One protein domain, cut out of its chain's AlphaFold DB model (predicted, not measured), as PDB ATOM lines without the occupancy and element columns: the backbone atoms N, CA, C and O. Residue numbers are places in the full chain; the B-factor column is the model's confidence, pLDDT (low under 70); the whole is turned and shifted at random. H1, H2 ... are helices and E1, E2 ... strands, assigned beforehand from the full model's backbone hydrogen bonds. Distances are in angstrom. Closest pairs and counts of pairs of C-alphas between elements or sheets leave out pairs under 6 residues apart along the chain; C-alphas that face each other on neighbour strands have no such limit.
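What this domain is: This is residues 2 to 75 of the 78 residues of the protein "Helix-loop-helix' dimerization domain signature protein" of Actinomyces sp. oral taxon 180 str. F0310 (UniProt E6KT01). One sheet of four strands has helix H3 packed along one face, while the short helices H1 and H2 lie farther from the middle. The long link between E3 and E4 loops away, and its residues 58 to 63 stick out. The printed part has 74 residues, with three named helices and four named strands in the order H1 E1 H2 E2 H3 E3 E4; the sheet, E2 E1 E4 E3, is mixed, and so is the class, helices and strands. It is compact, with a radius of gyration of the C-alphas of 11.9 A and spans of 33 by 27 by 19 A.

How they stand to each other: H1, residues 2 to 6, is only just on the sheet, with 5 pairs of C-alphas within 10 A, and only grazes it with residues 4 to 5. E1, residues 10 to 15, and E2, residues 30 to 33, are parallel neighbours, with N 30 and O 11 2.8 A apart. With H2, residues 23 to 26, they form a strand-helix-strand unit, two parallel neighbour strands with a helix between, its crossover right-handed. H3, residues 39 to 46, is on the sheet at a height of 9.0 A; its closest C-alpha pair with E1 is Ala 45 and Leu 14, 6.0 A. E4, residues 68 to 74, is antiparallel to E1, with N 12 and O 72 2.9 A apart. E3, residues 51 to 54, and E4 form a hairpin, with N 53 and O 71 2.7 A apart. E2, H3 and E3 form a split unit, E1 and E4 between its strands, its crossover right-handed. Every O i to N i+4 pair is within hydrogen-bond range in H1 and H3; H2 is too short for one.

Where its parts are: H1 begins at C-alpha 2 (327.949, 319.623, 353.484). E1 measures 16.5 A, H3 10.3 A and E4 16.1 A, ending at C-alpha 74 (319.226, 311.795, 361.814).

The domain as a whole: The C-alphas of Gly 8 and Gly 60 are farthest apart, 33.6 A. The printed part has no cut; the link from E3 to E4 is long. Residues 55 to 75 have pLDDT under 70.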
ATOM      1  N   GLY A   2     326.587 319.454 352.940       70.44
ATOM      2  CA  GLY A   2     327.949 319.623 353.484       70.44
ATOM      3  C   GLY A   2     328.009 320.223 354.890       70.44
ATOM      4  O   GLY A   2     328.479 319.557 355.798       70.44
ATOM      5  N   ARG A   3     327.401 321.400 355.100       76.00
ATOM      6  CA  ARG A   3     327.386 322.065 356.416       76.00
ATOM      7  C   ARG A   3     326.819 321.199 357.553       76.00
ATOM      8  O   ARG A   3     327.392 321.194 358.628       76.00
ATOM      9  N   LEU A   4     325.733 320.454 357.327       75.62
ATOM     10  CA  LEU A   4     325.137 319.601 358.370       75.62
ATOM     11  C   LEU A   4     326.072 318.445 358.741       75.62
ATOM     12  O   LEU A   4     326.260 318.150 359.917       75.62
ATOM     13  N   LEU A   5     326.705 317.827 357.740       76.50
ATOM     14  CA  LEU A   5     327.720 316.801 357.973       76.50
ATOM     15  C   LEU A   5     328.939 317.368 358.713       76.50
ATOM     16  O   LEU A   5     329.510 316.683 359.555       76.50
ATOM     17  N   ASP A   6     329.338 318.603 358.402       80.00
ATOM     18  CA  ASP A   6     330.452 319.287 359.069       80.00
ATOM     19  C   ASP A   6     330.104 319.672 360.522       80.00
ATOM     20  O   ASP A   6     330.973 319.660 361.389       80.00
ATOM     21  N   GLU A   7     328.829 319.945 360.811       81.75
ATOM     22  CA  GLU A   7     328.289 320.205 362.155       81.75
ATOM     23  C   GLU A   7     328.038 318.917 362.975       81.75
ATOM     24  O   GLU A   7     327.530 318.983 364.092       81.75
ATOM     25  N   GLY A   8     328.400 317.739 362.451       78.06
ATOM     26  CA  GLY A   8     328.318 316.460 363.169       78.06
ATOM     27  C   GLY A   8     326.967 315.746 363.076       78.06
ATOM     28  O   GLY A   8     326.739 314.760 363.784       78.06
ATOM     29  N   TRP A   9     326.073 316.201 362.197       81.00
ATOM     30  CA  TRP A   9     324.806 315.519 361.954       81.00
ATOM     31  C   TRP A   9     325.029 314.218 361.192       81.00
ATOM     32  O   TRP A   9     325.771 314.171 360.209       81.00
ATOM     33  N   SER A  10     324.334 313.161 361.609       84.81
ATOM     34  CA  SER A  10     324.258 311.931 360.824       84.81
ATOM     35  C   SER A  10     323.188 312.100 359.749       84.81
ATOM     36  O   SER A  10     322.106 312.630 359.996       84.81
ATOM     37  N   MET A  11     323.484 311.681 358.525       86.44
ATOM     38  CA  MET A  11     322.549 311.828 357.411       86.44
ATOM     39  C   MET A  11     322.320 310.487 356.742       86.44
ATOM     40  O   MET A  11     323.257 309.706 356.582       86.44
ATOM     41  N   ARG A  12     321.081 310.256 356.317       89.62
ATOM     42  CA  ARG A  12     320.689 309.116 355.495       89.62
ATOM     43  C   ARG A  12     320.039 309.609 354.211       89.62
ATOM     44  O   ARG A  12     319.270 310.571 354.228       89.62
ATOM     45  N   VAL A  13     320.329 308.954 353.096       89.75
ATOM     46  CA  VAL A  13     319.744 309.274 351.788       89.75
ATOM     47  C   VAL A  13     319.014 308.069 351.210       89.75
ATOM     48  O   VAL A  13     319.508 306.948 351.296       89.75
ATOM     49  N   LEU A  14     317.846 308.316 350.615       89.00
ATOM     50  CA  LEU A  14     317.125 307.350 349.790       89.00
ATOM     51  C   LEU A  14     317.412 307.650 348.319       89.00
ATOM     52  O   LEU A  14     317.084 308.735 347.819       89.00
ATOM     53  N   VAL A  15     318.025 306.688 347.640       88.50
ATOM     54  CA  VAL A  15     318.406 306.785 346.228       88.50
ATOM     55  C   VAL A  15     317.981 305.531 345.485       88.50
ATOM     56  O   VAL A  15     318.052 304.433 346.022       88.50
ATOM     57  N   ARG A  16     317.591 305.679 344.216       86.25
ATOM     58  CA  ARG A  16     317.242 304.522 343.373       86.25
ATOM     59  C   ARG A  16     318.437 303.660 342.991       86.25
ATOM     60  O   ARG A  16     318.261 302.504 342.639       86.25
ATOM     61  N   ASP A  17     319.615 304.267 342.963       86.12
ATOM     62  CA  ASP A  17     320.850 303.639 342.518       86.12
ATOM     63  C   ASP A  17     322.013 304.294 343.265       86.12
ATOM     64  O   ASP A  17     322.406 305.428 342.957       86.12
ATOM     65  N   ALA A  18     322.540 303.603 344.279       87.75
ATOM     66  CA  ALA A  18     323.632 304.116 345.094       87.75
ATOM     67  C   ALA A  18     324.910 304.321 344.281       87.75
ATOM     68  O   ALA A  18     325.719 305.172 344.651       87.75
ATOM     69  N   SER A  19     325.088 303.601 343.163       86.44
ATOM     70  CA  SER A  19     326.276 303.706 342.315       86.44
ATOM     71  C   SER A  19     326.425 305.097 341.699       86.44
ATOM     72  O   SER A  19     327.539 305.490 341.355       86.44
ATOM     73  N   LYS A  20     325.320 305.839 341.564       82.88
ATOM     74  CA  LYS A  20     325.305 307.199 341.019       82.88
ATOM     75  C   LYS A  20     325.721 308.264 342.035       82.88
ATOM     76  O   LYS A  20     326.023 309.381 341.628       82.88
ATOM     77  N   LEU A  21     325.733 307.954 343.333       83.56
ATOM     78  CA  LEU A  21     326.246 308.874 344.348       83.56
ATOM     79  C   LEU A  21     327.763 309.000 344.229       83.56
ATOM     80  O   LEU A  21     328.454 307.980 344.155       83.56
ATOM     81  N   GLU A  22     328.268 310.234 344.302       86.12
ATOM     82  CA  GLU A  22     329.703 310.491 344.428       86.12
ATOM     83  C   GLU A  22     330.279 309.760 345.646       86.12
ATOM     84  O   GLU A  22     329.679 309.760 346.726       86.12
ATOM     85  N   ASP A  23     331.469 309.177 345.495       86.75
ATOM     86  CA  ASP A  23     332.124 308.415 346.563       86.75
ATOM     87  C   ASP A  23     332.344 309.261 347.824       86.75
ATOM     88  O   ASP A  23     332.127 308.790 348.942       86.75
ATOM     89  N   SER A  24     332.690 310.539 347.642       85.19
ATOM     90  CA  SER A  24     332.866 311.520 348.721       85.19
ATOM     91  C   SER A  24     331.598 311.724 349.560       85.19
ATOM     92  O   SER A  24     331.682 311.988 350.760       85.19
ATOM     93  N   VAL A  25     330.418 311.587 348.950       83.06
ATOM     94  CA  VAL A  25     329.119 311.667 349.627       83.06
ATOM     95  C   VAL A  25     328.779 310.324 350.254       83.06
ATOM     96  O   VAL A  25     328.421 310.281 351.430       83.06
ATOM     97  N   ARG A  26     328.931 309.229 349.500       85.88
ATOM     98  CA  ARG A  26     328.601 307.864 349.942       85.88
ATOM     99  C   ARG A  26     329.345 307.465 351.216       85.88
ATOM    100  O   ARG A  26     328.789 306.769 352.052       85.88
ATOM    101  N   GLN A  27     330.579 307.932 351.387       88.94
ATOM    102  CA  GLN A  27     331.385 307.671 352.583       88.94
ATOM    103  C   GLN A  27     330.933 308.453 353.827       88.94
ATOM    104  O   GLN A  27     331.381 308.151 354.931       88.94
ATOM    105  N   ARG A  28     330.080 309.471 353.669       87.44
ATOM    106  CA  ARG A  28     329.669 310.386 354.748       87.44
ATOM    107  C   ARG A  28     328.208 310.230 355.166       87.44
ATOM    108  O   ARG A  28     327.795 310.874 356.127       87.44
ATOM    109  N   VAL A  29     327.424 309.430 354.449       88.31
ATOM    110  CA  VAL A  29     325.987 309.257 354.692       88.31
ATOM    111  C   VAL A  29     325.627 307.778 354.743       88.31
ATOM    112  O   VAL A  29     326.256 306.950 354.090       88.31
ATOM    113  N   GLU A  30     324.575 307.444 355.477       90.56
ATOM    114  CA  GLU A  30     323.922 306.147 355.342       90.56
ATOM    115  C   GLU A  30     323.117 306.123 354.034       90.56
ATOM    116  O   GLU A  30     322.404 307.076 353.710       90.56
ATOM    117  N   VAL A  31     323.218 305.040 353.268       90.94
ATOM    118  CA  VAL A  31     322.511 304.903 351.992       90.94
ATOM    119  C   VAL A  31     321.443 303.830 352.112       90.94
ATOM    120  O   VAL A  31     321.741 302.685 352.443       90.94
ATOM    121  N   VAL A  32     320.205 304.201 351.798       91.62
ATOM    122  CA  VAL A  32     319.113 303.262 351.549       91.62
ATOM    123  C   VAL A  32     318.864 303.256 350.051       91.62
ATOM    124  O   VAL A  32     318.514 304.285 349.471       91.62
ATOM    125  N   GLU A  33     319.068 302.105 349.420       90.88
ATOM    126  CA  GLU A  33     318.719 301.921 348.015       90.88
ATOM    127  C   GLU A  33     317.253 301.480 347.898       90.88
ATOM    128  O   GLU A  33     316.828 300.526 348.560       90.88
ATOM    129  N   GLY A  34     316.470 302.219 347.111       89.44
ATOM    130  CA  GLY A  34     315.029 302.022 346.964       89.44
ATOM    131  C   GLY A  34     314.335 303.174 346.232       89.44
ATOM    132  O   GLY A  34     314.958 304.173 345.866       89.44
ATOM    133  N   GLY A  35     313.032 303.037 346.006       84.31
ATOM    134  CA  GLY A  35     312.199 304.047 345.355       84.31
ATOM    135  C   GLY A  35     311.428 304.895 346.364       84.31
ATOM    136  O   GLY A  35     310.760 304.371 347.244       84.31
ATOM    137  N   ALA A  36     311.435 306.219 346.225       79.00
ATOM    138  CA  ALA A  36     310.632 307.104 347.082       79.00
ATOM    139  C   ALA A  36     309.113 306.930 346.918       79.00
ATOM    140  O   ALA A  36     308.350 307.340 347.796       79.00
ATOM    141  N   GLU A  37     308.676 306.321 345.816       80.00
ATOM    142  CA  GLU A  37     307.300 305.874 345.610       80.00
ATOM    143  C   GLU A  37     306.923 304.630 346.433       80.00
ATOM    144  O   GLU A  37     305.737 304.353 346.593       80.00
ATOM    145  N   SER A  38     307.903 303.892 346.963       85.00
ATOM    146  CA  SER A  38     307.675 302.728 347.816       85.00
ATOM    147  C   SER A  38     307.497 303.169 349.266       85.00
ATOM    148  O   SER A  38     308.385 303.764 349.881       85.00
ATOM    149  N   ASP A  39     306.337 302.850 349.835       85.19
ATOM    150  CA  ASP A  39     306.043 303.112 351.244       85.19
ATOM    151  C   ASP A  39     307.007 302.365 352.176       85.19
ATOM    152  O   ASP A  39     307.400 302.896 353.218       85.19
ATOM    153  N   GLU A  40     307.434 301.163 351.785       90.25
ATOM    154  CA  GLU A  40     308.410 300.365 352.526       90.25
ATOM    155  C   GLU A  40     309.783 301.048 352.540       90.25
ATOM    156  O   GLU A  40     310.388 301.228 353.601       90.25
ATOM    157  N   ASP A  41     310.252 301.505 351.380       88.94
ATOM    158  CA  ASP A  41     311.553 302.166 351.251       88.94
ATOM    159  C   ASP A  41     311.566 303.503 351.984       88.94
ATOM    160  O   ASP A  41     312.530 303.834 352.680       88.94
ATOM    161  N   ARG A  42     310.458 304.245 351.902       86.00
ATOM    162  CA  ARG A  42     310.271 305.491 352.638       86.00
ATOM    163  C   ARG A  42     310.263 305.246 354.145       86.00
ATOM    164  O   ARG A  42     310.935 305.973 354.871       86.00
ATOM    165  N   THR A  43     309.583 304.201 354.615       87.81
ATOM    166  CA  THR A  43     309.568 303.832 356.040       87.81
ATOM    167  C   THR A  43     310.973 303.494 356.536       87.81
ATOM    168  O   THR A  43     311.401 304.020 357.564       87.81
ATOM    169  N   ARG A  44     311.730 302.687 355.779       88.38
ATOM    170  CA  ARG A  44     313.130 302.364 356.099       88.38
ATOM    171  C   ARG A  44     314.011 303.611 356.130       88.38
ATOM    172  O   ARG A  44     314.763 303.806 357.081       88.38
ATOM    173  N   ALA A  45     313.884 304.485 355.135       87.06
ATOM    174  CA  ALA A  45     314.669 305.712 355.061       87.06
ATOM    175  C   ALA A  45     314.365 306.681 356.218       87.06
ATOM    176  O   ALA A  45     315.268 307.330 356.739       87.06
ATOM    177  N   MET A  46     313.114 306.759 356.666       86.00
ATOM    178  CA  MET A  46     312.690 307.678 357.727       86.00
ATOM    179  C   MET A  46     312.895 307.150 359.147       86.00
ATOM    180  O   MET A  46     312.751 307.915 360.099       86.00
ATOM    181  N   ALA A  47     313.200 305.864 359.316       86.56
ATOM    182  CA  ALA A  47     313.272 305.246 360.633       86.56
ATOM    183  C   ALA A  47     314.282 305.971 361.546       86.56
ATOM    184  O   ALA A  47     315.482 305.996 361.267       86.56
ATOM    185  N   GLY A  48     313.788 306.567 362.635       84.19
ATOM    186  CA  GLY A  48     314.607 307.309 363.601       84.19
ATOM    187  C   GLY A  48     315.080 308.692 363.136       84.19
ATOM    188  O   GLY A  48     315.913 309.294 363.807       84.19
ATOM    189  N   ALA A  49     314.583 309.202 362.007       85.00
ATOM    190  CA  ALA A  49     314.874 310.559 361.563       85.00
ATOM    191  C   ALA A  49     314.083 311.586 362.385       85.00
ATOM    192  O   ALA A  49     312.885 311.415 362.608       85.00
ATOM    193  N   GLU A  50     314.735 312.676 362.790       82.88
ATOM    194  CA  GLU A  50     314.044 313.805 363.432       82.88
ATOM    195  C   GLU A  50     313.532 314.809 362.395       82.88
ATOM    196  O   GLU A  50     312.497 315.444 362.591       82.88
ATOM    197  N   VAL A  51     314.237 314.932 361.266       82.81
ATOM    198  CA  VAL A  51     313.877 315.833 360.168       82.81
ATOM    199  C   VAL A  51     314.062 315.108 358.839       82.81
ATOM    200  O   VAL A  51     315.082 314.463 358.604       82.81
ATOM    201  N   VAL A  52     313.088 315.242 357.938       81.94
ATOM    202  CA  VAL A  52     313.146 314.662 356.591       81.94
ATOM    203  C   VAL A  52     312.935 315.755 355.548       81.94
ATOM    204  O   VAL A  52     311.939 316.474 355.578       81.94
ATOM    205  N   TRP A  53     313.866 315.852 354.604       78.69
ATOM    206  CA  TRP A  53     313.772 316.681 353.410       78.69
ATOM    207  C   TRP A  53     313.440 315.834 352.187       78.69
ATOM    208  O   TRP A  53     314.216 314.978 351.760       78.69
ATOM    209  N   PHE A  54     312.309 316.140 351.562       73.12
ATOM    210  CA  PHE A  54     311.956 315.603 350.256       73.12
ATOM    211  C   PHE A  54     312.475 316.516 349.155       73.12
ATOM    212  O   PHE A  54     311.987 317.630 348.977       73.12
ATOM    213  N   LEU A  55     313.462 316.032 348.406       68.88
ATOM    214  CA  LEU A  55     314.024 316.726 347.252       68.88
ATOM    215  C   LEU A  55     313.464 316.093 345.981       68.88
ATOM    216  O   LEU A  55     314.164 315.435 345.221       68.88
ATOM    217  N   MET A  56     312.169 316.271 345.751       61.16
ATOM    218  CA  MET A  56     311.530 315.726 344.560       61.16
ATOM    219  C   MET A  56     311.842 316.637 343.364       61.16
ATOM    220  O   MET A  56     311.268 317.715 343.230       61.16
ATOM    221  N   HIS A  57     312.786 316.239 342.505       55.16
ATOM    222  CA  HIS A  57     312.969 316.907 341.214       55.16
ATOM    223  C   HIS A  57     311.790 316.547 340.305       55.16
ATOM    224  O   HIS A  57     311.570 315.374 339.996       55.16
ATOM    225  N   SER A  58     311.045 317.557 339.851       43.12
ATOM    226  CA  SER A  58     310.229 317.411 338.644       43.12
ATOM    227  C   SER A  58     311.175 317.028 337.504       43.12
ATOM    228  O   SER A  58     312.237 317.639 337.371       43.12
ATOM    229  N   MET A  59     310.845 315.995 336.726       47.81
ATOM    230  CA  MET A  59     311.662 315.495 335.610       47.81
ATOM    231  C   MET A  59     311.724 316.508 334.449       47.81
ATOM    232  O   MET A  59     311.204 316.263 333.366       47.81
ATOM    233  N   GLY A  60     312.341 317.667 334.667       40.88
ATOM    234  CA  GLY A  60     312.435 318.754 333.704       40.88
ATOM    235  C   GLY A  60     313.766 319.481 333.824       40.88
ATOM    236  O   GLY A  60     313.871 320.447 334.565       40.88
ATOM    237  N   GLY A  61     314.758 319.011 333.063       40.62
ATOM    238  CA  GLY A  61     315.903 319.804 332.614       40.62
ATOM    239  C   GLY A  61     316.939 320.212 333.665       40.62
ATOM    240  O   GLY A  61     316.826 321.257 334.290       40.62
ATOM    241  N   GLY A  62     318.042 319.460 333.715       48.56
ATOM    242  CA  GLY A  62     319.367 320.045 333.938       48.56
ATOM    243  C   GLY A  62     319.764 320.385 335.374       48.56
ATOM    244  O   GLY A  62     320.043 321.536 335.672       48.56
ATOM    245  N   VAL A  63     319.943 319.368 336.217       41.84
ATOM    246  CA  VAL A  63     321.068 319.323 337.167       41.84
ATOM    247  C   VAL A  63     321.363 317.867 337.500       41.84
ATOM    248  O   VAL A  63     320.463 317.109 337.854       41.84
ATOM    249  N   SER A  64     322.631 317.476 337.378       45.06
ATOM    250  CA  SER A  64     323.144 316.176 337.813       45.06
ATOM    251  C   SER A  64     323.188 316.124 339.344       45.06
ATOM    252  O   SER A  64     324.256 316.132 339.948       45.06
ATOM    253  N   THR A  65     322.026 316.100 339.993       44.88
ATOM    254  CA  THR A  65     321.911 315.463 341.301       44.88
ATOM    255  C   THR A  65     321.637 313.998 341.004       44.88
ATOM    256  O   THR A  65     320.729 313.669 340.243       44.88
ATOM    257  N   ALA A  66     322.465 313.094 341.509       47.44
ATOM    258  CA  ALA A  66     322.244 311.665 341.364       47.44
ATOM    259  C   ALA A  66     320.975 311.262 342.131       47.44
ATOM    260  O   ALA A  66     321.069 310.856 343.278       47.44
ATOM    261  N   ALA A  67     319.804 311.490 341.524       55.12
ATOM    262  CA  ALA A  67     318.447 311.150 341.952       55.12
ATOM    263  C   ALA A  67     318.282 310.891 343.463       55.12
ATOM    264  O   ALA A  67     317.819 309.824 343.871       55.12
ATOM    265  N   ILE A  68     318.664 311.863 344.296       55.47
ATOM    266  CA  ILE A  68     318.339 311.838 345.719       55.47
ATOM    267  C   ILE A  68     316.861 312.166 345.800       55.47
ATOM    268  O   ILE A  68     316.466 313.306 345.570       55.47
ATOM    269  N   GLN A  69     316.042 311.158 346.076       66.56
ATOM    270  CA  GLN A  69     314.596 311.345 346.131       66.56
ATOM    271  C   GLN A  69     314.159 311.843 347.517       66.56
ATOM    272  O   GLN A  69     313.222 312.635 347.630       66.56
ATOM    273  N   ALA A  70     314.873 311.430 348.569       62.81
ATOM    274  CA  ALA A  70     314.678 311.922 349.927       62.81
ATOM    275  C   ALA A  70     315.992 311.926 350.722       62.81
ATOM    276  O   ALA A  70     316.864 311.074 350.536       62.81
ATOM    277  N   VAL A  71     316.111 312.884 351.636       61.72
ATOM    278  CA  VAL A  71     317.206 313.017 352.601       61.72
ATOM    279  C   VAL A  71     316.602 313.048 353.993       61.72
ATOM    280  O   VAL A  71     315.782 313.908 354.292       61.72
ATOM    281  N   ALA A  72     317.033 312.151 354.866       63.75
ATOM    282  CA  ALA A  72     316.711 312.197 356.282       63.75
ATOM    283  C   ALA A  72     317.923 312.725 357.061       63.75
ATOM    284  O   ALA A  72     319.033 312.201 356.940       63.75
ATOM    285  N   ALA A  73     317.716 313.767 357.862       63.53
ATOM    286  CA  ALA A  73     318.667 314.168 358.884       63.53
ATOM    287  C   ALA A  73     318.341 313.385 360.161       63.53
ATOM    288  O   ALA A  73     317.245 313.477 360.723       63.53
ATOM    289  N   ILE A  74     319.304 312.581 360.592       66.31
ATOM    290  CA  ILE A  74     319.226 311.795 361.814       66.31
ATOM    291  C   ILE A  74     320.033 312.565 362.850       66.31
ATOM    292  O   ILE A  74     321.248 312.741 362.725       66.31
ATOM    293  N   VAL A  75     319.351 313.075 363.866       60.59
ATOM    294  CA  VAL A  75     320.019 313.772 364.960       60.59
ATOM    295  C   VAL A  75     320.902 312.791 365.703       60.59
ATOM    296  O   VAL A  75     320.471 311.709 366.103       60.59
TER     297      VAL A  75